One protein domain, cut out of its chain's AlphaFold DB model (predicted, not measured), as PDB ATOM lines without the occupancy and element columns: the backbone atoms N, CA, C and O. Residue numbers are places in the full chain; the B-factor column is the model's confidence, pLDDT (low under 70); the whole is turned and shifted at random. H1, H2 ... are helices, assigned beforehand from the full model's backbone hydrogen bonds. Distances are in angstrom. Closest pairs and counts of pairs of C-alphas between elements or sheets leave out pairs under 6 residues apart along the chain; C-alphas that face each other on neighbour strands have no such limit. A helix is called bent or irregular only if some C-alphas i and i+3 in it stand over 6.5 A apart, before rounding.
ATOM      1  N   GLU A  28      79.157  95.832 164.400       82.50
ATOM      2  CA  GLU A  28      79.961  94.604 164.424       82.50
ATOM      3  C   GLU A  28      81.234  94.757 165.257       82.50
ATOM      4  O   GLU A  28      81.587  93.855 166.018       82.50
ATOM      5  N   ILE A  29      81.914  95.904 165.158       79.12
ATOM      6  CA  ILE A  29      83.121  96.190 165.948       79.12
ATOM      7  C   ILE A  29      82.787  96.180 167.442       79.12
ATOM      8  O   ILE A  29      83.473  95.529 168.233       79.12
ATOM      9  N   ARG A  30      81.715  96.879 167.838       80.75
ATOM     10  CA  ARG A  30      81.282  96.921 169.240       80.75
ATOM     11  C   ARG A  30      80.787  95.563 169.721       80.75
ATOM     12  O   ARG A  30      81.121  95.174 170.836       80.75
ATOM     13  N   ALA A  31      80.046  94.828 168.894       83.50
ATOM     14  CA  ALA A  31      79.569  93.492 169.232       83.50
ATOM     15  C   ALA A  31      80.734  92.518 169.457       83.50
ATOM     16  O   ALA A  31      80.732  91.789 170.448       83.50
ATOM     17  N   LYS A  32      81.763  92.551 168.599       82.56
ATOM     18  CA  LYS A  32      82.986  91.750 168.770       82.56
ATOM     19  C   LYS A  32      83.723  92.115 170.056       82.56
ATOM     20  O   LYS A  32      84.020  91.223 170.847       82.56
ATOM     21  N   ALA A  33      83.944  93.405 170.311       78.56
ATOM     22  CA  ALA A  33      84.599  93.871 171.535       78.56
ATOM     23  C   ALA A  33      83.817  93.472 172.800       78.56
ATOM     24  O   ALA A  33      84.399  92.993 173.772       78.56
ATOM     25  N   ALA A  34      82.489  93.614 172.779       79.75
ATOM     26  CA  ALA A  34      81.621  93.223 173.884       79.75
ATOM     27  C   ALA A  34      81.622  91.702 174.102       79.75
ATOM     28  O   ALA A  34      81.699  91.247 175.240       79.75
ATOM     29  N   ALA A  35      81.595  90.909 173.028       81.88
ATOM     30  CA  ALA A  35      81.682  89.455 173.109       81.88
ATOM     31  C   ALA A  35      83.038  88.997 173.664       81.88
ATOM     32  O   ALA A  35      83.083  88.084 174.487       81.88
ATOM     33  N   ALA A  36      84.132  89.647 173.264       77.31
ATOM     34  CA  ALA A  36      85.468  89.381 173.785       77.31
ATOM     35  C   ALA A  36      85.559  89.729 175.286       77.31
ATOM     36  O   ALA A  36      85.991  88.903 176.090       77.31
ATOM     37  N   ALA A  37      85.029  90.888 175.697       71.56
ATOM     38  CA  ALA A  37      84.942  91.276 177.109       71.56
ATOM     39  C   ALA A  37      84.088  90.296 177.938       71.56
ATOM     40  O   ALA A  37      84.459  89.920 179.048       71.56
ATOM     41  N   GLN A  38      82.970  89.814 177.389       73.50
ATOM     42  CA  GLN A  38      82.143  88.787 178.032       73.50
ATOM     43  C   GLN A  38      82.837  87.420 178.098       73.50
ATOM     44  O   GLN A  38      82.636  86.681 179.062       73.50
ATOM     45  N   LYS A  39      83.651  87.055 177.100       69.44
ATOM     46  CA  LYS A  39      84.466  85.832 177.144       69.44
ATOM     47  C   LYS A  39      85.509  85.905 178.260       69.44
ATOM     48  O   LYS A  39      85.643  84.925 178.987       69.44
ATOM     49  N   MET A  40      86.144  87.061 178.474       64.88
ATOM     50  CA  MET A  40      87.028  87.265 179.632       64.88
ATOM     51  C   MET A  40      86.291  87.084 180.966       64.88
ATOM     52  O   MET A  40      86.805  86.412 181.856       64.88
ATOM     53  N   GLN A  41      85.052  87.581 181.082       60.25
ATOM     54  CA  GLN A  41      84.216  87.350 182.270       60.25
ATOM     55  C   GLN A  41      83.856  85.864 182.456       60.25
ATOM     56  O   GLN A  41      83.861  85.358 183.576       60.25
ATOM     57  N   LYS A  42      83.555  85.135 181.369       54.09
ATOM     58  CA  LYS A  42      83.204  83.702 181.423       54.09
ATOM     59  C   LYS A  42      84.392  82.788 181.729       54.09
ATOM     60  O   LYS A  42      84.177  81.727 182.310       54.09
ATOM     61  N   HIS A  51      87.494  92.829 191.087       63.84
ATOM     62  CA  HIS A  51      87.195  94.196 191.547       63.84
ATOM     63  C   HIS A  51      86.339  95.011 190.541       63.84
ATOM     64  O   HIS A  51      86.507  96.218 190.395       63.84
ATOM     65  N   GLY A  52      85.438  94.363 189.796       77.38
ATOM     66  CA  GLY A  52      84.541  95.008 188.834       77.38
ATOM     67  C   GLY A  52      85.223  95.574 187.582       77.38
ATOM     68  O   GLY A  52      84.570  96.273 186.813       77.38
ATOM     69  N   PHE A  53      86.508  95.290 187.338       86.88
ATOM     70  CA  PHE A  53      87.245  95.852 186.196       86.88
ATOM     71  C   PHE A  53      86.673  95.428 184.845       86.88
ATOM     72  O   PHE A  53      86.546  96.262 183.953       86.88
ATOM     73  N   ASP A  54      86.269  94.165 184.701       84.06
ATOM     74  CA  ASP A  54      85.651  93.678 183.465       84.06
ATOM     75  C   ASP A  54      84.298  94.352 183.216       84.06
ATOM     76  O   ASP A  54      83.939  94.638 182.078       84.06
ATOM     77  N   GLU A  55      83.539  94.626 184.280       84.88
ATOM     78  CA  GLU A  55      82.271  95.350 184.189       84.88
ATOM     79  C   GLU A  55      82.507  96.818 183.809       84.88
ATOM     80  O   GLU A  55      81.809  97.359 182.952       84.88
ATOM     81  N   ALA A  56      83.520  97.460 184.400       87.94
ATOM     82  CA  ALA A  56      83.923  98.816 184.045       87.94
ATOM     83  C   ALA A  56      84.366  98.902 182.575       87.94
ATOM     84  O   ALA A  56      83.934  99.803 181.852       87.94
ATOM     85  N   LEU A  57      85.161  97.935 182.108       89.38
ATOM     86  CA  LEU A  57      85.599  97.860 180.719       89.38
ATOM     87  C   LEU A  57      84.420  97.601 179.769       89.38
ATOM     88  O   LEU A  57      84.297  98.281 178.752       89.38
ATOM     89  N   ALA A  58      83.504  96.693 180.120       86.94
ATOM     90  CA  ALA A  58      82.301  96.428 179.334       86.94
ATOM     91  C   ALA A  58      81.410  97.676 179.202       86.94
ATOM     92  O   ALA A  58      80.932  97.976 178.108       86.94
ATOM     93  N   LYS A  59      81.232  98.447 180.284       87.50
ATOM     94  CA  LYS A  59      80.496  99.722 180.248       87.50
ATOM     95  C   LYS A  59      81.137 100.720 179.284       87.50
ATOM     96  O   LYS A  59      80.419 101.347 178.511       87.50
ATOM     97  N   ILE A  60      82.468 100.824 179.282       88.75
ATOM     98  CA  ILE A  60      83.204 101.690 178.349       88.75
ATOM     99  C   ILE A  60      83.025 101.222 176.899       88.75
ATOM    100  O   ILE A  60      82.814 102.049 176.019       88.75
ATOM    101  N   ILE A  61      83.061  99.913 176.634       88.06
ATOM    102  CA  ILE A  61      82.885  99.377 175.273       88.06
ATOM    103  C   ILE A  61      81.483  99.673 174.718       88.06
ATOM    104  O   ILE A  61      81.327  99.962 173.529       88.06
ATOM    105  N   MET A  62      80.466  99.608 175.577       86.75
ATOM    106  CA  MET A  62      79.067  99.834 175.203       86.75
ATOM    107  C   MET A  62      78.701 101.320 175.078       86.75
ATOM    108  O   MET A  62      77.658 101.648 174.507       86.75
ATOM    109  N   ASP A  63      79.540 102.224 175.584       87.00
ATOM    110  CA  ASP A  63      79.325 103.661 175.480       87.00
ATOM    111  C   ASP A  63      79.508 104.135 174.026       87.00
ATOM    112  O   ASP A  63      80.591 104.097 173.433       87.00
ATOM    113  N   LYS A  64      78.410 104.619 173.434       84.38
ATOM    114  CA  LYS A  64      78.366 105.073 172.039       84.38
ATOM    115  C   LYS A  64      79.198 106.331 171.783       84.38
ATOM    116  O   LYS A  64      79.498 106.605 170.621       84.38
ATOM    117  N   THR A  65      79.571 107.073 172.826       86.31
ATOM    118  CA  THR A  65      80.411 108.275 172.723       86.31
ATOM    119  C   THR A  65      81.894 107.944 172.552       86.31
ATOM    120  O   THR A  65      82.678 108.802 172.136       86.31
ATOM    121  N   ILE A  66      82.295 106.696 172.818       85.12
ATOM    122  CA  ILE A  66      83.683 106.267 172.687       85.12
ATOM    123  C   ILE A  66      84.060 106.119 171.206       85.12
ATOM    124  O   ILE A  66      83.344 105.455 170.445       85.12
ATOM    125  N   PRO A  67      85.198 106.703 170.769       88.00
ATOM    126  CA  PRO A  67      85.653 106.580 169.391       88.00
ATOM    127  C   PRO A  67      85.854 105.119 168.980       88.00
ATOM    128  O   PRO A  67      86.529 104.365 169.678       88.00
ATOM    129  N   LEU A  68      85.368 104.736 167.796       86.56
ATOM    130  CA  LEU A  68      85.479 103.355 167.299       86.56
ATOM    131  C   LEU A  68      86.923 102.851 167.238       86.56
ATOM    132  O   LEU A  68      87.177 101.707 167.590       86.56
ATOM    133  N   LYS A  69      87.883 103.711 166.875       87.38
ATOM    134  CA  LYS A  69      89.315 103.360 166.891       87.38
ATOM    135  C   LYS A  69      89.803 102.936 168.284       87.38
ATOM    136  O   LYS A  69      90.619 102.032 168.393       87.38
ATOM    137  N   LEU A  70      89.277 103.551 169.348       88.88
ATOM    138  CA  LEU A  70      89.595 103.147 170.720       88.88
ATOM    139  C   LEU A  70      88.955 101.798 171.063       88.88
ATOM    140  O   LEU A  70      89.604 100.966 171.683       88.88
ATOM    141  N   ILE A  71      87.727 101.545 170.603       89.75
ATOM    142  CA  ILE A  71      87.081 100.232 170.757       89.75
ATOM    143  C   ILE A  71      87.859  99.135 170.023       89.75
ATOM    144  O   ILE A  71      88.056  98.062 170.583       89.75
ATOM    145  N   GLN A  72      88.350  99.404 168.810       89.25
ATOM    146  CA  GLN A  72      89.203  98.472 168.066       89.25
ATOM    147  C   GLN A  72      90.498  98.169 168.821       89.25
ATOM    148  O   GLN A  72      90.898  97.012 168.900       89.25
ATOM    149  N   PHE A  73      91.127  99.187 169.416       90.69
ATOM    150  CA  PHE A  73      92.316  98.977 170.236       90.69
ATOM    151  C   PHE A  73      92.010  98.157 171.496       90.69
ATOM    152  O   PHE A  73      92.744  97.227 171.807       90.69
ATOM    153  N   ILE A  74      90.897  98.432 172.181       91.19
ATOM    154  CA  ILE A  74      90.446  97.628 173.326       91.19
ATOM    155  C   ILE A  74      90.212  96.172 172.904       91.19
ATOM    156  O   ILE A  74      90.710  95.274 173.571       91.19
ATOM    157  N   ALA A  75      89.514  95.929 171.793       88.31
ATOM    158  CA  ALA A  75      89.279  94.580 171.280       88.31
ATOM    159  C   ALA A  75      90.595  93.850 170.987       88.31
ATOM    160  O   ALA A  75      90.783  92.726 171.431       88.31
ATOM    161  N   PHE A  76      91.539  94.530 170.333       90.12
ATOM    162  CA  PHE A  76      92.875  94.002 170.071       90.12
ATOM    163  C   PHE A  76      93.623  93.595 171.356       90.12
ATOM    164  O   PHE A  76      94.264  92.543 171.392       90.12
ATOM    165  N   LEU A  77      93.532  94.402 172.419       90.56
ATOM    166  CA  LEU A  77      94.137  94.086 173.717       90.56
ATOM    167  C   LEU A  77      93.460  92.879 174.382       90.56
ATOM    168  O   LEU A  77      94.156  92.027 174.929       90.56
ATOM    169  N   ILE A  78      92.130  92.786 174.304       88.75
ATOM    170  CA  ILE A  78      91.366  91.646 174.832       88.75
ATOM    171  C   ILE A  78      91.734  90.356 174.090       88.75
ATOM    172  O   ILE A  78      91.985  89.339 174.730       88.75
ATOM    173  N   ASP A  79      91.807  90.401 172.759       85.94
ATOM    174  CA  ASP A  79      92.201  89.256 171.927       85.94
ATOM    175  C   ASP A  79      93.654  88.822 172.193       85.94
ATOM    176  O   ASP A  79      94.019  87.676 171.950       85.94
ATOM    177  N   SER A  80      94.475  89.736 172.717       86.69
ATOM    178  CA  SER A  80      95.847  89.474 173.166       86.69
ATOM    179  C   SER A  80      95.929  89.094 174.652       86.69
ATOM    180  O   SER A  80      97.011  89.129 175.230       86.69
ATOM    181  N   GLU A  81      94.789  88.784 175.278       85.25
ATOM    182  CA  GLU A  81      94.658  88.353 176.675       85.25
ATOM    183  C   GLU A  81      95.175  89.368 177.712       85.25
ATOM    184  O   GLU A  81      95.481  89.022 178.856       85.25
ATOM    185  N   VAL A  82      95.241  90.653 177.342       87.62
ATOM    186  CA  VAL A  82      95.658  91.718 178.258       87.62
ATOM    187  C   VAL A  82      94.590  91.893 179.350       87.62
ATOM    188  O   VAL A  82      93.413  92.082 179.032       87.62
ATOM    189  N   PRO A  83      94.960  91.896 180.646       88.94
ATOM    190  CA  PRO A  83      93.994  92.025 181.734       88.94
ATOM    191  C   PRO A  83      93.223  93.349 181.699       88.94
ATOM    192  O   PRO A  83      93.798  94.409 181.447       88.94
ATOM    193  N   SER A  84      91.945  93.325 182.088       90.94
ATOM    194  CA  SER A  84      91.076  94.511 182.076       90.94
ATOM    195  C   SER A  84      91.617  95.700 182.867       90.94
ATOM    196  O   SER A  84      91.466  96.830 182.419       90.94
ATOM    197  N   LEU A  85      92.281  95.487 184.011       91.69
ATOM    198  CA  LEU A  85      92.902  96.584 184.770       91.69
ATOM    199  C   LEU A  85      94.026  97.263 183.970       91.69
ATOM    200  O   LEU A  85      94.134  98.491 183.975       91.69
ATOM    201  N   THR A  86      94.827  96.482 183.245       91.75
ATOM    202  CA  THR A  86      95.872  96.994 182.352       91.75
ATOM    203  C   THR A  86      95.250  97.745 181.182       91.75
ATOM    204  O   THR A  86      95.668  98.863 180.892       91.75
ATOM    205  N   ILE A  87      94.189  97.209 180.568       93.06
ATOM    206  CA  ILE A  87      93.448  97.898 179.499       93.06
ATOM    207  C   ILE A  87      92.879  99.233 179.998       93.06
ATOM    208  O   ILE A  87      93.074 100.262 179.352       93.06
ATOM    209  N   LEU A  88      92.217  99.243 181.158       94.06
ATOM    210  CA  LEU A  88      91.687 100.459 181.782       94.06
ATOM    211  C   LEU A  88      92.802 101.480 182.038       94.06
ATOM    212  O   LEU A  88      92.640 102.657 181.720       94.06
ATOM    213  N   SER A  89      93.954 101.028 182.532       94.12
ATOM    214  CA  SER A  89      95.119 101.883 182.779       94.12
ATOM    215  C   SER A  89      95.679 102.489 181.490       94.12
ATOM    216  O   SER A  89      95.995 103.678 181.458       94.12
ATOM    217  N   LEU A  90      95.728 101.720 180.397       93.94
ATOM    218  CA  LEU A  90      96.178 102.197 179.085       93.94
ATOM    219  C   LEU A  90      95.267 103.297 178.532       93.94
ATOM    220  O   LEU A  90      95.758 104.306 178.028       93.94
ATOM    221  N   ILE A  91      93.947 103.147 178.662       94.50
ATOM    222  CA  ILE A  91      92.985 104.113 178.106       94.50
ATOM    223  C   ILE A  91      92.660 105.281 179.052       94.50
ATOM    224  O   ILE A  91      92.007 106.236 178.625       94.50
ATOM    225  N   ALA A  92      93.111 105.239 180.312       94.94
ATOM    226  CA  ALA A  92      92.785 106.220 181.351       94.94
ATOM    227  C   ALA A  92      93.130 107.667 180.971       94.94
ATOM    228  O   ALA A  92      92.409 108.589 181.344       94.94
ATOM    229  N   ILE A  93      94.177 107.887 180.168       93.50
ATOM    230  CA  ILE A  93      94.542 109.234 179.709       93.50
ATOM    231  C   ILE A  93      93.438 109.901 178.869       93.50
ATOM    232  O   ILE A  93      93.244 111.115 178.940       93.50
ATOM    233  N   ASN A  94      92.659 109.103 178.132       90.94
ATOM    234  CA  ASN A  94      91.611 109.579 177.228       90.94
ATOM    235  C   ASN A  94      90.189 109.277 177.707       90.94
ATOM    236  O   ASN A  94      89.233 109.774 177.107       90.94
ATOM    237  N   ASN A  95      90.030 108.499 178.777       92.44
ATOM    238  CA  ASN A  95      88.737 108.095 179.307       92.44
ATOM    239  C   ASN A  95      88.646 108.383 180.814       92.44
ATOM    240  O   ASN A  95      89.331 107.765 181.626       92.44
ATOM    241  N   ALA A  96      87.756 109.308 181.186       91.19
ATOM    242  CA  ALA A  96      87.589 109.738 182.573       91.19
ATOM    243  C   ALA A  96      87.112 108.606 183.494       91.19
ATOM    244  O   ALA A  96      87.584 108.507 184.623       91.19
ATOM    245  N   GLN A  97      86.223 107.730 183.015       90.00
ATOM    246  CA  GLN A  97      85.721 106.612 183.812       90.00
ATOM    247  C   GLN A  97      86.842 105.617 184.133       90.00
ATOM    248  O   GLN A  97      86.992 105.211 185.283       90.00
ATOM    249  N   ALA A  98      87.677 105.292 183.146       92.94
ATOM    250  CA  ALA A  98      88.856 104.460 183.347       92.94
ATOM    251  C   ALA A  98      89.851 105.110 184.324       92.94
ATOM    252  O   ALA A  98      90.353 104.432 185.220       92.94
ATOM    253  N   ALA A  99      90.084 106.424 184.217       92.19
ATOM    254  CA  ALA A  99      90.934 107.157 185.156       92.19
ATOM    255  C   ALA A  99      90.396 107.122 186.594       92.19
ATOM    256  O   ALA A  99      91.174 106.916 187.526       92.19
ATOM    257  N   ILE A 100      89.080 107.277 186.788       91.69
ATOM    258  CA  ILE A 100      88.437 107.166 188.105       91.69
ATOM    259  C   ILE A 100      88.660 105.767 188.680       91.69
ATOM    260  O   ILE A 100      89.130 105.649 189.811       91.69
ATOM    261  N   THR A 101      88.400 104.714 187.898       91.62
ATOM    262  CA  THR A 101      88.618 103.328 188.336       91.62
ATOM    263  C   THR A 101      90.075 103.075 188.725       91.62
ATOM    264  O   THR A 101      90.333 102.523 189.794       91.62
ATOM    265  N   CYS A 102      91.038 103.527 187.914       92.38
ATOM    266  CA  CYS A 102      92.463 103.364 188.213       92.38
ATOM    267  C   CYS A 102      92.878 104.151 189.462       92.38
ATOM    268  O   CYS A 102      93.582 103.620 190.314       92.38
ATOM    269  N   THR A 103      92.402 105.389 189.618       91.44
ATOM    270  CA  THR A 103      92.709 106.224 190.791       91.44
ATOM    271  C   THR A 103      92.172 105.600 192.074       91.44
ATOM    272  O   THR A 103      92.874 105.558 193.077       91.44
ATOM    273  N   GLN A 104      90.942 105.081 192.050       91.06
ATOM    274  CA  GLN A 104      90.339 104.419 193.208       91.06
ATOM    275  C   GLN A 104      91.100 103.148 193.594       91.06
ATOM    276  O   GLN A 104      91.355 102.923 194.776       91.06
ATOM    277  N   HIS A 105      91.495 102.341 192.607       90.88
ATOM    278  CA  HIS A 105      92.240 101.105 192.848       90.88
ATOM    279  C   HIS A 105      93.665 101.372 193.351       90.88
ATOM    280  O   HIS A 105      94.128 100.744 194.304       90.88
ATOM    281  N   PHE A 106      94.350 102.351 192.760       90.56
ATOM    282  CA  PHE A 106      95.748 102.653 193.059       90.56
ATOM    283  C   PHE A 106      95.962 103.793 194.058       90.56
ATOM    284  O   PHE A 106      97.116 104.157 194.260       90.56
ATOM    285  N   ALA A 107      94.921 104.312 194.719       85.69
ATOM    286  CA  ALA A 107      94.972 105.528 195.546       85.69
ATOM    287  C   ALA A 107      96.245 105.636 196.413       85.69
ATOM    288  O   ALA A 107      97.040 106.556 196.240       85.69
ATOM    289  N   LYS A 108      96.527 104.611 197.230       83.38
ATOM    290  CA  LYS A 108      97.708 104.561 198.119       83.38
ATOM    291  C   LYS A 108      99.058 104.521 197.387       83.38
ATOM    292  O   LYS A 108     100.083 104.879 197.952       83.38
ATOM    293  N   LYS A 109      99.087 104.021 196.150       83.19
ATOM    294  CA  LYS A 109     100.290 103.885 195.307       83.19
ATOM    295  C   LYS A 109     100.505 105.087 194.384       83.19
ATOM    296  O   LYS A 109     101.570 105.188 193.771       83.19
ATOM    297  N   THR A 110      99.515 105.973 194.281       79.25
ATOM    298  CA  THR A 110      99.549 107.185 193.451       79.25
ATOM    299  C   THR A 110      99.540 108.483 194.253       79.25
ATOM    300  O   THR A 110      99.710 109.544 193.669       79.25
ATOM    301  N   GLU A 111      99.429 108.422 195.583       73.38
ATOM    302  CA  GLU A 111      99.617 109.580 196.478       73.38
ATOM    303  C   GLU A 111     101.000 110.248 196.326       73.38
ATOM    304  O   GLU A 111     101.143 111.434 196.598       73.38
ATOM    305  N   GLN A 112     102.011 109.507 195.852       67.12
ATOM    306  CA  GLN A 112     103.379 109.992 195.629       67.12
ATOM    307  C   GLN A 112     103.825 109.806 194.172       67.12
ATOM    308  O   GLN A 112     104.895 109.257 193.904       67.12
ATOM    309  N   VAL A 113     103.002 110.208 193.200       74.56
ATOM    310  CA  VAL A 113     103.493 110.304 191.817       74.56
ATOM    311  C   VAL A 113     104.563 111.390 191.766       74.56
ATOM    312  O   VAL A 113     104.269 112.579 191.877       74.56
ATOM    313  N   THR A 114     105.817 110.970 191.627       74.06
ATOM    314  CA  THR A 114     106.935 111.872 191.365       74.06
ATOM    315  C   THR A 114     106.931 112.256 189.901       74.06
ATOM    316  O   THR A 114     106.711 111.402 189.040       74.06
ATOM    317  N   HIS A 115     107.208 113.528 189.636       77.69
ATOM    318  CA  HIS A 115     107.350 114.014 188.277       77.69
ATOM    319  C   HIS A 115     108.539 113.335 187.588       77.69
ATOM    320  O   HIS A 115     109.638 113.292 188.151       77.69
ATOM    321  N   ASP A 116     108.322 112.783 186.396       74.75
ATOM    322  CA  ASP A 116     109.401 112.224 185.593       74.75
ATOM    323  C   ASP A 116     110.036 113.330 184.742       74.75
ATOM    324  O   ASP A 116     109.463 113.770 183.745       74.75
ATOM    325  N   GLN A 117     111.258 113.721 185.114       76.62
ATOM    326  CA  GLN A 117     112.051 114.756 184.438       76.62
ATOM    327  C   GLN A 117     112.283 114.472 182.944       76.62
ATOM    328  O   GLN A 117     112.586 115.384 182.178       76.62
ATOM    329  N   SER A 118     112.122 113.226 182.475       73.19
ATOM    330  CA  SER A 118     112.153 112.947 181.033       73.19
ATOM    331  C   SER A 118     111.053 113.700 180.273       73.19
ATOM    332  O   SER A 118     111.277 114.092 179.127       73.19
ATOM    333  N   LEU A 119     109.902 113.973 180.902       75.62
ATOM    334  CA  LEU A 119     108.793 114.712 180.292       75.62
ATOM    335  C   LEU A 119     109.075 116.210 180.123       75.62
ATOM    336  O   LEU A 119     108.466 116.822 179.243       75.62
ATOM    337  N   ASP A 120     110.019 116.786 180.876       78.81
ATOM    338  CA  ASP A 120     110.397 118.204 180.756       78.81
ATOM    339  C   ASP A 120     110.854 118.539 179.331       78.81
ATOM    340  O   ASP A 120     110.523 119.587 178.772       78.81
ATOM    341  N   SER A 121     111.550 117.595 178.692       77.44
ATOM    342  CA  SER A 121     112.039 117.733 177.316       77.44
ATOM    343  C   SER A 121     110.926 117.833 176.262       77.44
ATOM    344  O   SER A 121     111.171 118.294 175.145       77.44
ATOM    345  N   ILE A 122     109.692 117.444 176.605       80.00
ATOM    346  CA  ILE A 122     108.520 117.549 175.726       80.00
ATOM    347  C   ILE A 122     107.963 118.983 175.728       80.00
ATOM    348  O   ILE A 122     107.322 119.383 174.753       80.00
ATOM    349  N   GLY A 123     108.225 119.773 176.776       79.38
ATOM    350  CA  GLY A 123     107.711 121.140 176.921       79.38
ATOM    351  C   GLY A 123     106.225 121.207 177.293       79.38
ATOM    352  O   GLY A 123     105.532 122.148 176.909       79.38
ATOM    353  N   LEU A 124     105.721 120.191 178.001       83.94
ATOM    354  CA  LEU A 124     104.347 120.155 178.500       83.94
ATOM    355  C   LEU A 124     104.183 121.099 179.698       83.94
ATOM    356  O   LEU A 124     105.109 121.288 180.480       83.94
ATOM    357  N   ASN A 125     102.988 121.670 179.869       85.25
ATOM    358  CA  ASN A 125     102.675 122.396 181.101       85.25
ATOM    359  C   ASN A 125     102.503 121.428 182.285       85.25
ATOM    360  O   ASN A 125     102.118 120.273 182.092       85.25
ATOM    361  N   ASP A 126     102.699 121.929 183.505       84.25
ATOM    362  CA  ASP A 126     102.699 121.135 184.742       84.25
ATOM    363  C   ASP A 126     101.453 120.256 184.913       84.25
ATOM    364  O   ASP A 126     101.545 119.094 185.309       84.25
ATOM    365  N   ALA A 127     100.271 120.782 184.577       86.69
ATOM    366  CA  ALA A 127      99.014 120.054 184.732       86.69
ATOM    367  C   ALA A 127      98.919 118.847 183.785       86.69
ATOM    368  O   ALA A 127      98.396 117.794 184.161       86.69
ATOM    369  N   ILE A 128      99.412 118.995 182.554       88.38
ATOM    370  CA  ILE A 128      99.463 117.919 181.563       88.38
ATOM    371  C   ILE A 128     100.576 116.937 181.932       88.38
ATOM    372  O   ILE A 128     100.309 115.738 181.960       88.38
ATOM    373  N   SER A 129     101.768 117.421 182.286       86.94
ATOM    374  CA  SER A 129     102.888 116.589 182.745       86.94
ATOM    375  C   SER A 129     102.482 115.686 183.907       86.94
ATOM    376  O   SER A 129     102.636 114.471 183.823       86.94
ATOM    377  N   HIS A 130     101.839 116.245 184.936       87.06
ATOM    378  CA  HIS A 130     101.389 115.477 186.093       87.06
ATOM    379  C   HIS A 130     100.363 114.393 185.727       87.06
ATOM    380  O   HIS A 130     100.432 113.265 186.216       87.06
ATOM    381  N   LYS A 131      99.417 114.700 184.828       89.75
ATOM    382  CA  LYS A 131      98.457 113.700 184.336       89.75
ATOM    383  C   LYS A 131      99.133 112.590 183.539       89.75
ATOM    384  O   LYS A 131      98.719 111.438 183.646       89.75
ATOM    385  N   VAL A 132     100.151 112.925 182.754       90.00
ATOM    386  CA  VAL A 132     100.934 111.952 181.989       90.00
ATOM    387  C   VAL A 132     101.734 111.056 182.929       90.00
ATOM    388  O   VAL A 132     101.694 109.839 182.767       90.00
ATOM    389  N   ASP A 133     102.384 111.612 183.950       89.31
ATOM    390  CA  ASP A 133     103.092 110.826 184.967       89.31
ATOM    391  C   ASP A 133     102.164 109.860 185.697       89.31
ATOM    392  O   ASP A 133     102.468 108.670 185.828       89.31
ATOM    393  N   LEU A 134     100.994 110.346 186.117       90.94
ATOM    394  CA  LEU A 134      99.981 109.518 186.759       90.94
ATOM    395  C   LEU A 134      99.498 108.397 185.827       90.94
ATOM    396  O   LEU A 134      99.374 107.249 186.251       90.94
ATOM    397  N   TRP A 135      99.266 108.708 184.551       93.19
ATOM    398  CA  TRP A 135      98.859 107.720 183.554       93.19
ATOM    399  C   TRP A 135      99.903 106.617 183.367       93.19
ATOM    400  O   TRP A 135      99.568 105.434 183.443       93.19
ATOM    401  N   TRP A 136     101.175 106.979 183.200       89.56
ATOM    402  CA  TRP A 136     102.251 105.993 183.119       89.56
ATOM    403  C   TRP A 136     102.337 105.148 184.384       89.56
ATOM    404  O   TRP A 136     102.475 103.926 184.302       89.56
ATOM    405  N   LYS A 137     102.182 105.772 185.556       89.69
ATOM    406  CA  LYS A 137     102.153 105.056 186.829       89.69
ATOM    407  C   LYS A 137     101.035 104.014 186.869       89.69
ATOM    408  O   LYS A 137     101.298 102.901 187.322       89.69
ATOM    409  N   PHE A 138      99.835 104.328 186.373       92.81
ATOM    410  CA  PHE A 138      98.749 103.347 186.274       92.81
ATOM    411  C   PHE A 138      99.144 102.143 185.421       92.81
ATOM    412  O   PHE A 138      98.971 101.014 185.873       92.81
ATOM    413  N   ILE A 139      99.719 102.368 184.234       91.62
ATOM    414  CA  ILE A 139     100.122 101.283 183.327       91.62
ATOM    415  C   ILE A 139     101.122 100.347 184.020       91.62
ATOM    416  O   ILE A 139     100.891  99.140 184.074       91.62
ATOM    417  N   PHE A 140     102.191 100.893 184.609       87.88
ATOM    418  CA  PHE A 140     103.215 100.082 185.276       87.88
ATOM    419  C   PHE A 140     102.685  99.346 186.513       87.88
ATOM    420  O   PHE A 140     103.069  98.205 186.771       87.88
ATOM    421  N   LEU A 141     101.813  99.982 187.302       89.31
ATOM    422  CA  LEU A 141     101.219  99.342 188.476       89.31
ATOM    423  C   LEU A 141     100.274  98.205 188.083       89.31
ATOM    424  O   LEU A 141     100.350  97.136 188.686       89.31
ATOM    425  N   ALA A 142      99.427  98.419 187.076       89.38
ATOM    426  CA  ALA A 142      98.510  97.404 186.573       89.38
ATOM    427  C   ALA A 142      99.255  96.204 185.994       89.38
ATOM    428  O   ALA A 142      98.930  95.065 186.325       89.38
ATOM    429  N   ASP A 143     100.296  96.452 185.198       86.06
ATOM    430  CA  ASP A 143     101.117  95.385 184.637       86.06
ATOM    431  C   ASP A 143     101.830  94.570 185.729       86.06
ATOM    432  O   ASP A 143     101.804  93.339 185.726       86.06
ATOM    433  N   LYS A 144     102.379  95.244 186.748       85.19
ATOM    434  CA  LYS A 144     103.034  94.583 187.886       85.19
ATOM    435  C   LYS A 144     102.070  93.753 188.740       85.19
ATOM    436  O   LYS A 144     102.478  92.726 189.286       85.19
ATOM    437  N   GLU A 145     100.829  94.210 188.902       86.81
ATOM    438  CA  GLU A 145      99.780  93.487 189.631       86.81
ATOM    439  C   GLU A 145      99.163  92.343 188.825       86.81
ATOM    440  O   GLU A 145      98.512  91.479 189.415       86.81
ATOM    441  N   SER A 146      99.380  92.302 187.509       82.00
ATOM    442  CA  SER A 146      98.871  91.223 186.676       82.00
ATOM    443  C   SER A 146      99.484  89.876 187.065       82.00
ATOM    444  O   SER A 146     100.710  89.699 187.129       82.00
ATOM    445  N   THR A 147      98.593  88.919 187.315       76.62
ATOM    446  CA  THR A 147      98.896  87.517 187.617       76.62
ATOM    447  C   THR A 147      98.648  86.584 186.432       76.62
ATOM    448  O   THR A 147      98.995  85.411 186.531       76.62
ATOM    449  N   THR A 148      98.045  87.072 185.340       77.44
ATOM    450  CA  THR A 148      97.705  86.257 184.161       77.44
ATOM    451  C   THR A 148      98.670  86.504 183.009       77.44
ATOM    452  O   THR A 148      99.438  85.619 182.658       77.44
ATOM    453  N   VAL A 149      98.657  87.714 182.450       82.25
ATOM    454  CA  VAL A 149      99.503  88.128 181.325       82.25
ATOM    455  C   VAL A 149     100.082  89.494 181.646       82.25
ATOM    456  O   VAL A 149      99.333  90.422 181.974       82.25
ATOM    457  N   ARG A 150     101.405  89.625 181.563       85.06
ATOM    458  CA  ARG A 150     102.083  90.924 181.590       85.06
ATOM    459  C   ARG A 150     102.419  91.358 180.173       85.06
ATOM    460  O   ARG A 150     102.633  90.529 179.292       85.06
ATOM    461  N   LEU A 151     102.519  92.661 179.947       85.06
ATOM    462  CA  LEU A 151     102.863  93.237 178.648       85.06
ATOM    463  C   LEU A 151     104.195  92.681 178.131       85.06
ATOM    464  O   LEU A 151     104.309  92.358 176.949       85.06
ATOM    465  N   LYS A 152     105.166  92.449 179.020       84.69
ATOM    466  CA  LYS A 152     106.443  91.812 178.672       84.69
ATOM    467  C   LYS A 152     106.335  90.372 178.179       84.69
ATOM    468  O   LYS A 152     107.238  89.918 177.478       84.69
ATOM    469  N   ASP A 153     105.274  89.654 178.533       85.81
ATOM    470  CA  ASP A 153     105.053  88.277 178.084       85.81
ATOM    471  C   ASP A 153     104.565  88.258 176.625       85.81
ATOM    472  O   ASP A 153     104.767  87.280 175.909       85.81
ATOM    473  N   LEU A 154     104.034  89.383 176.133       85.44
ATOM    474  CA  LEU A 154     103.596  89.569 174.747       85.44
ATOM    475  C   LEU A 154     104.738  89.971 173.798       85.44
ATOM    476  O   LEU A 154     104.512  90.169 172.605       85.44
ATOM    477  N   ARG A 155     105.985  90.040 174.286       83.62
ATOM    478  CA  ARG A 155     107.175  90.418 173.495       83.62
ATOM    479  C   ARG A 155     107.568  89.428 172.396       83.62
ATOM    480  O   ARG A 155     108.503  89.693 171.654       83.62
ATOM    481  N   THR A 156     106.951  88.252 172.337       83.69
ATOM    482  CA  THR A 156     107.150  87.286 171.242       83.69
ATOM    483  C   THR A 156     106.007  87.334 170.230       83.69
ATOM    484  O   THR A 156     106.104  86.733 169.163       83.69
ATOM    485  N   ASN A 157     104.927  88.058 170.536       85.62
ATOM    486  CA  ASN A 157     103.826  88.284 169.617       85.62
ATOM    487  C   ASN A 157     104.176  89.461 168.699       85.62
ATOM    488  O   ASN A 157     103.981  90.626 169.047       85.62
ATOM    489  N   GLN A 158     104.685  89.143 167.508       83.94
ATOM    490  CA  GLN A 158     105.132  90.132 166.526       83.94
ATOM    491  C   GLN A 158     104.043  91.164 166.194       83.94
ATOM    492  O   GLN A 158     104.302  92.367 166.187       83.94
ATOM    493  N   ARG A 159     102.796  90.705 166.017       85.00
ATOM    494  CA  ARG A 159     101.652  91.586 165.750       85.00
ATOM    495  C   ARG A 159     101.435  92.576 166.894       85.00
ATOM    496  O   ARG A 159     101.140  93.741 166.638       85.00
ATOM    497  N   PHE A 160     101.604  92.129 168.139       86.06
ATOM    498  CA  PHE A 160     101.482  92.983 169.317       86.06
ATOM    499  C   PHE A 160     102.572  94.037 169.400       86.06
ATOM    500  O   PHE A 160     102.260  95.213 169.571       86.06
ATOM    501  N   ILE A 161     103.825  93.644 169.202       83.62
ATOM    502  CA  ILE A 161     104.968  94.564 169.232       83.62
ATOM    503  C   ILE A 161     104.850  95.635 168.146       83.62
ATOM    504  O   ILE A 161     105.220  96.783 168.374       83.62
ATOM    505  N   GLU A 162     104.318  95.288 166.976       83.06
ATOM    506  CA  GLU A 162     104.144  96.237 165.877       83.06
ATOM    507  C   GLU A 162     102.967  97.193 166.110       83.06
ATOM    508  O   GLU A 162     103.088  98.397 165.877       83.06
ATOM    509  N   HIS A 163     101.826  96.680 166.582       84.12
ATOM    510  CA  HIS A 163     100.594  97.468 166.684       84.12
ATOM    511  C   HIS A 163     100.496  98.278 167.981       84.12
ATOM    512  O   HIS A 163     100.030  99.420 167.961       84.12
ATOM    513  N   PHE A 164     100.913  97.715 169.116       87.25
ATOM    514  CA  PHE A 164     100.705  98.324 170.429       87.25
ATOM    515  C   PHE A 164     101.370  99.706 170.577       87.25
ATOM    516  O   PHE A 164     100.669 100.644 170.969       87.25
ATOM    517  N   PRO A 165     102.660  99.902 170.227       84.00
ATOM    518  CA  PRO A 165     103.311 101.203 170.378       84.00
ATOM    519  C   PRO A 165     102.648 102.292 169.532       84.00
ATOM    520  O   PRO A 165     102.503 103.423 169.992       84.00
ATOM    521  N   GLN A 166     102.190 101.949 168.325       84.44
ATOM    522  CA  GLN A 166     101.512 102.886 167.428       84.44
ATOM    523  C   GLN A 166     100.171 103.347 168.011       84.44
ATOM    524  O   GLN A 166      99.870 104.541 168.011       84.44
ATOM    525  N   GLN A 167      99.378 102.419 168.555       88.00
ATOM    526  CA  GLN A 167      98.095 102.747 169.185       88.00
ATOM    527  C   GLN A 167      98.279 103.547 170.480       88.00
ATOM    528  O   GLN A 167      97.531 104.493 170.735       88.00
ATOM    529  N   LEU A 168      99.299 103.217 171.277       87.06
ATOM    530  CA  LEU A 168      99.637 103.958 172.491       87.06
ATOM    531  C   LEU A 168     100.096 105.391 172.173       87.06
ATOM    532  O   LEU A 168      99.659 106.341 172.825       87.06
ATOM    533  N   ALA A 169     100.923 105.555 171.139       85.50
ATOM    534  CA  ALA A 169     101.361 106.859 170.654       85.50
ATOM    535  C   ALA A 169     100.184 107.707 170.156       85.50
ATOM    536  O   ALA A 169     100.062 108.875 170.520       85.50
ATOM    537  N   GLU A 170      99.280 107.110 169.378       87.06
ATOM    538  CA  GLU A 170      98.074 107.776 168.884       87.06
ATOM    539  C   GLU A 170      97.137 108.190 170.032       87.06
ATOM    540  O   GLU A 170      96.591 109.296 170.022       87.06
ATOM    541  N   LEU A 171      96.976 107.347 171.060       88.94
ATOM    542  CA  LEU A 171      96.237 107.701 172.273       88.94
ATOM    543  C   LEU A 171      96.831 108.934 172.948       88.94
ATOM    544  O   LEU A 171      96.094 109.874 173.263       88.94
ATOM    545  N   PHE A 172      98.148 108.946 173.143       88.81
ATOM    546  CA  PHE A 172      98.805 110.057 173.811       88.81
ATOM    547  C   PHE A 172      98.762 111.337 172.966       88.81
ATOM    548  O   PHE A 172      98.431 112.409 173.467       88.81
ATOM    549  N   LYS A 173      98.983 111.235 171.656       87.00
ATOM    550  CA  LYS A 173      98.875 112.370 170.737       87.00
ATOM    551  C   LYS A 173      97.484 113.005 170.773       87.00
ATOM    552  O   LYS A 173      97.374 114.217 170.945       87.00
ATOM    553  N   ARG A 174      96.418 112.199 170.715       87.81
ATOM    554  CA  ARG A 174      95.032 112.691 170.836       87.81
ATOM    555  C   ARG A 174      94.775 113.408 172.148       87.81
ATOM    556  O   ARG A 174      94.047 114.398 172.166       87.81
ATOM    557  N   TYR A 175      95.343 112.902 173.241       90.50
ATOM    558  CA  TYR A 175      95.251 113.565 174.532       90.50
ATOM    559  C   TYR A 175      95.850 114.971 174.464       90.50
ATOM    560  O   TYR A 175      95.189 115.945 174.828       90.50
ATOM    561  N   LEU A 176      97.081 115.084 173.964       89.69
ATOM    562  CA  LEU A 176      97.794 116.354 173.867       89.69
ATOM    563  C   LEU A 176      97.056 117.344 172.956       89.69
ATOM    564  O   LEU A 176      96.840 118.491 173.345       89.69
ATOM    565  N   GLU A 177      96.579 116.886 171.798       88.88
ATOM    566  CA  GLU A 177      95.796 117.695 170.856       88.88
ATOM    567  C   GLU A 177      94.472 118.176 171.468       88.88
ATOM    568  O   GLU A 177      94.149 119.364 171.395       88.88
ATOM    569  N   LYS A 178      93.728 117.290 172.146       89.62
ATOM    570  CA  LYS A 178      92.475 117.638 172.838       89.62
ATOM    571  C   LYS A 178      92.686 118.707 173.912       89.62
ATOM    572  O   LYS A 178      91.817 119.553 174.108       89.62
ATOM    573  N   ASN A 179      93.828 118.673 174.595       88.00
ATOM    574  CA  ASN A 179      94.186 119.649 175.624       88.00
ATOM    575  C   ASN A 179      94.943 120.866 175.063       88.00
ATOM    576  O   ASN A 179      95.401 121.695 175.845       88.00
ATOM    577  N   LYS A 180      95.060 120.995 173.729       87.12
ATOM    578  CA  LYS A 180      95.788 122.077 173.041       87.12
ATOM    579  C   LYS A 180      97.208 122.270 173.589       87.12
ATOM    580  O   LYS A 180      97.694 123.395 173.689       87.12
ATOM    581  N   ALA A 181      97.852 121.173 173.978       84.88
ATOM    582  CA  ALA A 181      99.211 121.204 174.486       84.88
ATOM    583  C   ALA A 181     100.163 121.605 173.357       84.88
ATOM    584  O   ALA A 181     100.104 121.037 172.265       84.88
ATOM    585  N   SER A 182     101.060 122.550 173.627       83.12
ATOM    586  CA  SER A 182     102.271 122.685 172.821       83.12
ATOM    587  C   SER A 182     103.240 121.593 173.260       83.12
ATOM    588  O   SER A 182     103.385 121.357 174.457       83.12
ATOM    589  N   PHE A 183     103.857 120.894 172.311       84.12
ATOM    590  CA  PHE A 183     104.830 119.853 172.619       84.12
ATOM    591  C   PHE A 183     105.832 119.663 171.486       84.12
ATOM    592  O   PHE A 183     105.518 119.851 170.306       84.12
ATOM    593  N   ASN A 184     107.035 119.228 171.847       85.38
ATOM    594  CA  ASN A 184     108.029 118.790 170.884       85.38
ATOM    595  C   ASN A 184     107.692 117.369 170.390       85.38
ATOM    596  O   ASN A 184     107.762 116.403 171.149       85.38
ATOM    597  N   LYS A 185     107.329 117.246 169.108       82.00
ATOM    598  CA  LYS A 185     106.942 115.968 168.480       82.00
ATOM    599  C   LYS A 185     108.071 114.936 168.474       82.00
ATOM    600  O   LYS A 185     107.821 113.771 168.752       82.00
ATOM    601  N   GLU A 186     109.297 115.364 168.195       84.88
ATOM    602  CA  GLU A 186     110.459 114.475 168.118       84.88
ATOM    603  C   GLU A 186     110.810 113.906 169.502       84.88
ATOM    604  O   GLU A 186     111.026 112.703 169.657       84.88
ATOM    605  N   GLN A 187     110.785 114.749 170.542       84.69
ATOM    606  CA  GLN A 187     111.013 114.296 171.921       84.69
ATOM    607  C   GLN A 187     109.880 113.398 172.424       84.69
ATOM    608  O   GLN A 187     110.135 112.398 173.094       84.69
ATOM    609  N   LEU A 188     108.634 113.709 172.053       82.44
ATOM    610  CA  LEU A 188     107.482 112.868 172.357       82.44
ATOM    611  C   LEU A 188     107.649 111.454 171.782       82.44
ATOM    612  O   LEU A 188     107.475 110.477 172.508       82.44
ATOM    613  N   GLU A 189     108.012 111.337 170.504       81.81
ATOM    614  CA  GLU A 189     108.256 110.042 169.856       81.81
ATOM    615  C   GLU A 189     109.393 109.276 170.534       81.81
ATOM    616  O   GLU A 189     109.273 108.075 170.789       81.81
ATOM    617  N   LYS A 190     110.480 109.964 170.895       83.81
ATOM    618  CA  LYS A 190     111.607 109.358 171.610       83.81
ATOM    619  C   LYS A 190     111.183 108.774 172.961       83.81
ATOM    620  O   LYS A 190     111.510 107.624 173.250       83.81
ATOM    621  N   ILE A 191     110.423 109.525 173.757       83.25
ATOM    622  CA  ILE A 191     109.952 109.087 175.081       83.25
ATOM    623  C   ILE A 191     108.942 107.951 174.967       83.25
ATOM    624  O   ILE A 191     109.018 106.986 175.726       83.25
ATOM    625  N   LEU A 192     108.021 108.030 174.005       81.56
ATOM    626  CA  LEU A 192     107.075 106.953 173.721       81.56
ATOM    627  C   LEU A 192     107.795 105.658 173.341       81.56
ATOM    628  O   LEU A 192     107.443 104.595 173.846       81.56
ATOM    629  N   ASN A 193     108.834 105.747 172.509       79.56
ATOM    630  CA  ASN A 193     109.648 104.598 172.130       79.56
ATOM    631  C   ASN A 193     110.438 104.031 173.315       79.56
ATOM    632  O   ASN A 193     110.491 102.815 173.488       79.56
ATOM    633  N   GLU A 194     111.040 104.883 174.147       81.81
ATOM    634  CA  GLU A 194     111.790 104.435 175.323       81.81
ATOM    635  C   GLU A 194     110.875 103.766 176.354       81.81
ATOM    636  O   GLU A 194     111.129 102.634 176.768       81.81
ATOM    637  N   ARG A 195     109.775 104.423 176.737       78.62
ATOM    638  CA  ARG A 195     108.814 103.870 177.702       78.62
ATOM    639  C   ARG A 195     108.103 102.642 177.147       78.62
ATOM    640  O   ARG A 195     107.925 101.669 177.874       78.62
ATOM    641  N   GLY A 196     107.773 102.650 175.855       74.38
ATOM    642  CA  GLY A 196     107.255 101.487 175.143       74.38
ATOM    643  C   GLY A 196     108.203 100.296 175.249       74.38
ATOM    644  O   GLY A 196     107.772  99.217 175.630       74.38
ATOM    645  N   ARG A 197     109.510 100.490 175.019       75.88
ATOM    646  CA  ARG A 197     110.516  99.432 175.222       75.88
ATOM    647  C   ARG A 197     110.558  98.933 176.663       75.88
ATOM    648  O   ARG A 197     110.608  97.723 176.856       75.88
ATOM    649  N   ARG A 198     110.507  99.823 177.663       76.81
ATOM    650  CA  ARG A 198     110.513  99.416 179.081       76.81
ATOM    651  C   ARG A 198     109.343  98.497 179.429       76.81
ATOM    652  O   ARG A 198     109.573  97.485 180.077       76.81
ATOM    653  N   LEU A 199     108.141  98.776 178.912       75.94
ATOM    654  CA  LEU A 199     106.963  97.910 179.098       75.94
ATOM    655  C   LEU A 199     107.167  96.469 178.595       75.94
ATOM    656  O   LEU A 199     106.466  95.567 179.044       75.94
ATOM    657  N   PHE A 200     108.105  96.246 177.669       73.00
ATOM    658  CA  PHE A 200     108.396  94.926 177.104       73.00
ATOM    659  C   PHE A 200     109.695  94.284 177.617       73.00
ATOM    660  O   PHE A 200     109.924  93.101 177.353       73.00
ATOM    661  N   MET A 201     110.553  95.036 178.317       64.81
ATOM    662  CA  MET A 201     111.876  94.577 178.765       64.81
ATOM    663  C   MET A 201     111.975  94.318 180.277       64.81
ATOM    664  O   MET A 201     112.764  93.457 180.668       64.81
ATOM    665  N   GLU A 202     111.211  95.026 181.114       54.91
ATOM    666  CA  GLU A 202     111.193  94.872 182.588       54.91
ATOM    667  C   GLU A 202     110.107  93.883 183.049       54.91
ATOM    668  O   GLU A 202     110.369  92.976 183.887       54.91
TER     669      GLU A 202
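Overview. This is residues 28 to 42 and 51 to 202 of the 202 residues of an uncharacterized protein of bacterium DOLZORAL124_38_8 (UniProt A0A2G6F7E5). A compact body of helices is built round the short H4 as its core: H2, H5 and H7 pack on H4, while H1, H2 and H3 stand side by side as a small bundle at one end. The hairpin of H9 and H10 covers another side of the body, with H8 at the corner where the chain enters it, and H6 lies at the end far from H1. The printed part has 167 residues with ten named helices, H1 to H10 in order, and no named strand; the class is all helix. The whole is compact, with a radius of gyration of the C-alphas of 15.3 A, and spans 44 by 32 by 31 A.

Arrangement. Begin with H1, residues 28 to 42, H2, residues 53 to 62, and H3, residues 68 to 79: they form an up and down bundle, each helix running against the one before it. H1 touches H2 at a shallow tilt of 15 degrees, and their closest C-alphas, those of Ala 37 and Ala 58, are 6.2 A apart. H1 also touches H3, where the closest C-alphas, those of Ala 33 and Ala 75, are 4.7 A apart. H2 and H3 are close but not clearly touching, with the C-alphas of Ile 61 and Ile 71 closest at 6.2 A. Next comes the hub, H4, residues 84 to 91, which touches four helices. It touches H2, with the C-alphas of Asp 54 and Ser 84 closest at 5.7 A. With residues 74 to 78 alone, H3 only just touches H4, by 3 pairs of C-alphas within 8 A, those of Ile 74 and Ile 87 closest at 6.9 A; the two are a hairpin. H5, residues 96 to 110, touches H4 with residues 98 to 102 alone, where the C-alphas of Leu 88 and Ala 98 are closest at 5.1 A. H6, residues 117 to 122, is apart from H5. H7, residues 126 to 145, touches H4 with residues 135 to 143 alone, opposite ways at a shallow tilt of 22 degrees, the C-alphas of Thr 86 and Ala 142 closest at 5.0 A. Further on, H8, residues 151 to 156, and H9, residues 158 to 178, touch only at the corner, and only just, with 3 pairs of C-alphas within 8 A. H9 and H10, residues 185 to 201, are a hairpin at a steep tilt of 42 degrees, the C-alphas of Pro 165 and Gly 196 closest at 6.2 A. H10 touches H6 with residues 185 to 191 alone, where the C-alphas of Ile 122 and Gln 187 are closest at 5.6 A. H7 and H9 are near each other. In H1, H2, H3, H4 and H7 every O i to N i+4 pair is within hydrogen-bond range; the counts are 9 of 11 in H5, 15 of 17 in H9, 12 of 13 in H10, and 0 of 2 in both H6 and H8, each of which has 2 of 3 O i to N i+3 pairs within range.

Along the chain. Find C-alpha 28 at (79.961, 94.604, 164.424); from there H1 runs 20.5 A to C-alpha 42. H7 runs 28.2 A from C-alpha 126 at (102.699, 121.135, 184.742) to C-alpha 145. H9, the longest helix with 21 residues, covers 30.9 A, and H10 runs 24.2 A to C-alpha 201 at (111.876, 94.577, 178.765). H5, H8 and H9 are irregular: C-alphas 105 and 108 are 8.3 A apart, C-alphas 153 and 156 are 7.2 A apart, and in H9, only just irregular, C-alphas 162 and 165 are 6.8 A apart.

Size, cuts and confidence. The two C-alphas farthest apart, those of Lys 42 and Gly 123, are 45.0 A from each other. Look for the cut after residue 42: residues 43 to 50 are not printed, and C-alphas 42 and 51 are 15.1 A apart across it. Of the links that are printed whole, none is long. The mean pLDDT of the printed part is 84.4, and residues 39 to 42, 51, 112 and 201 to 202 are under 70.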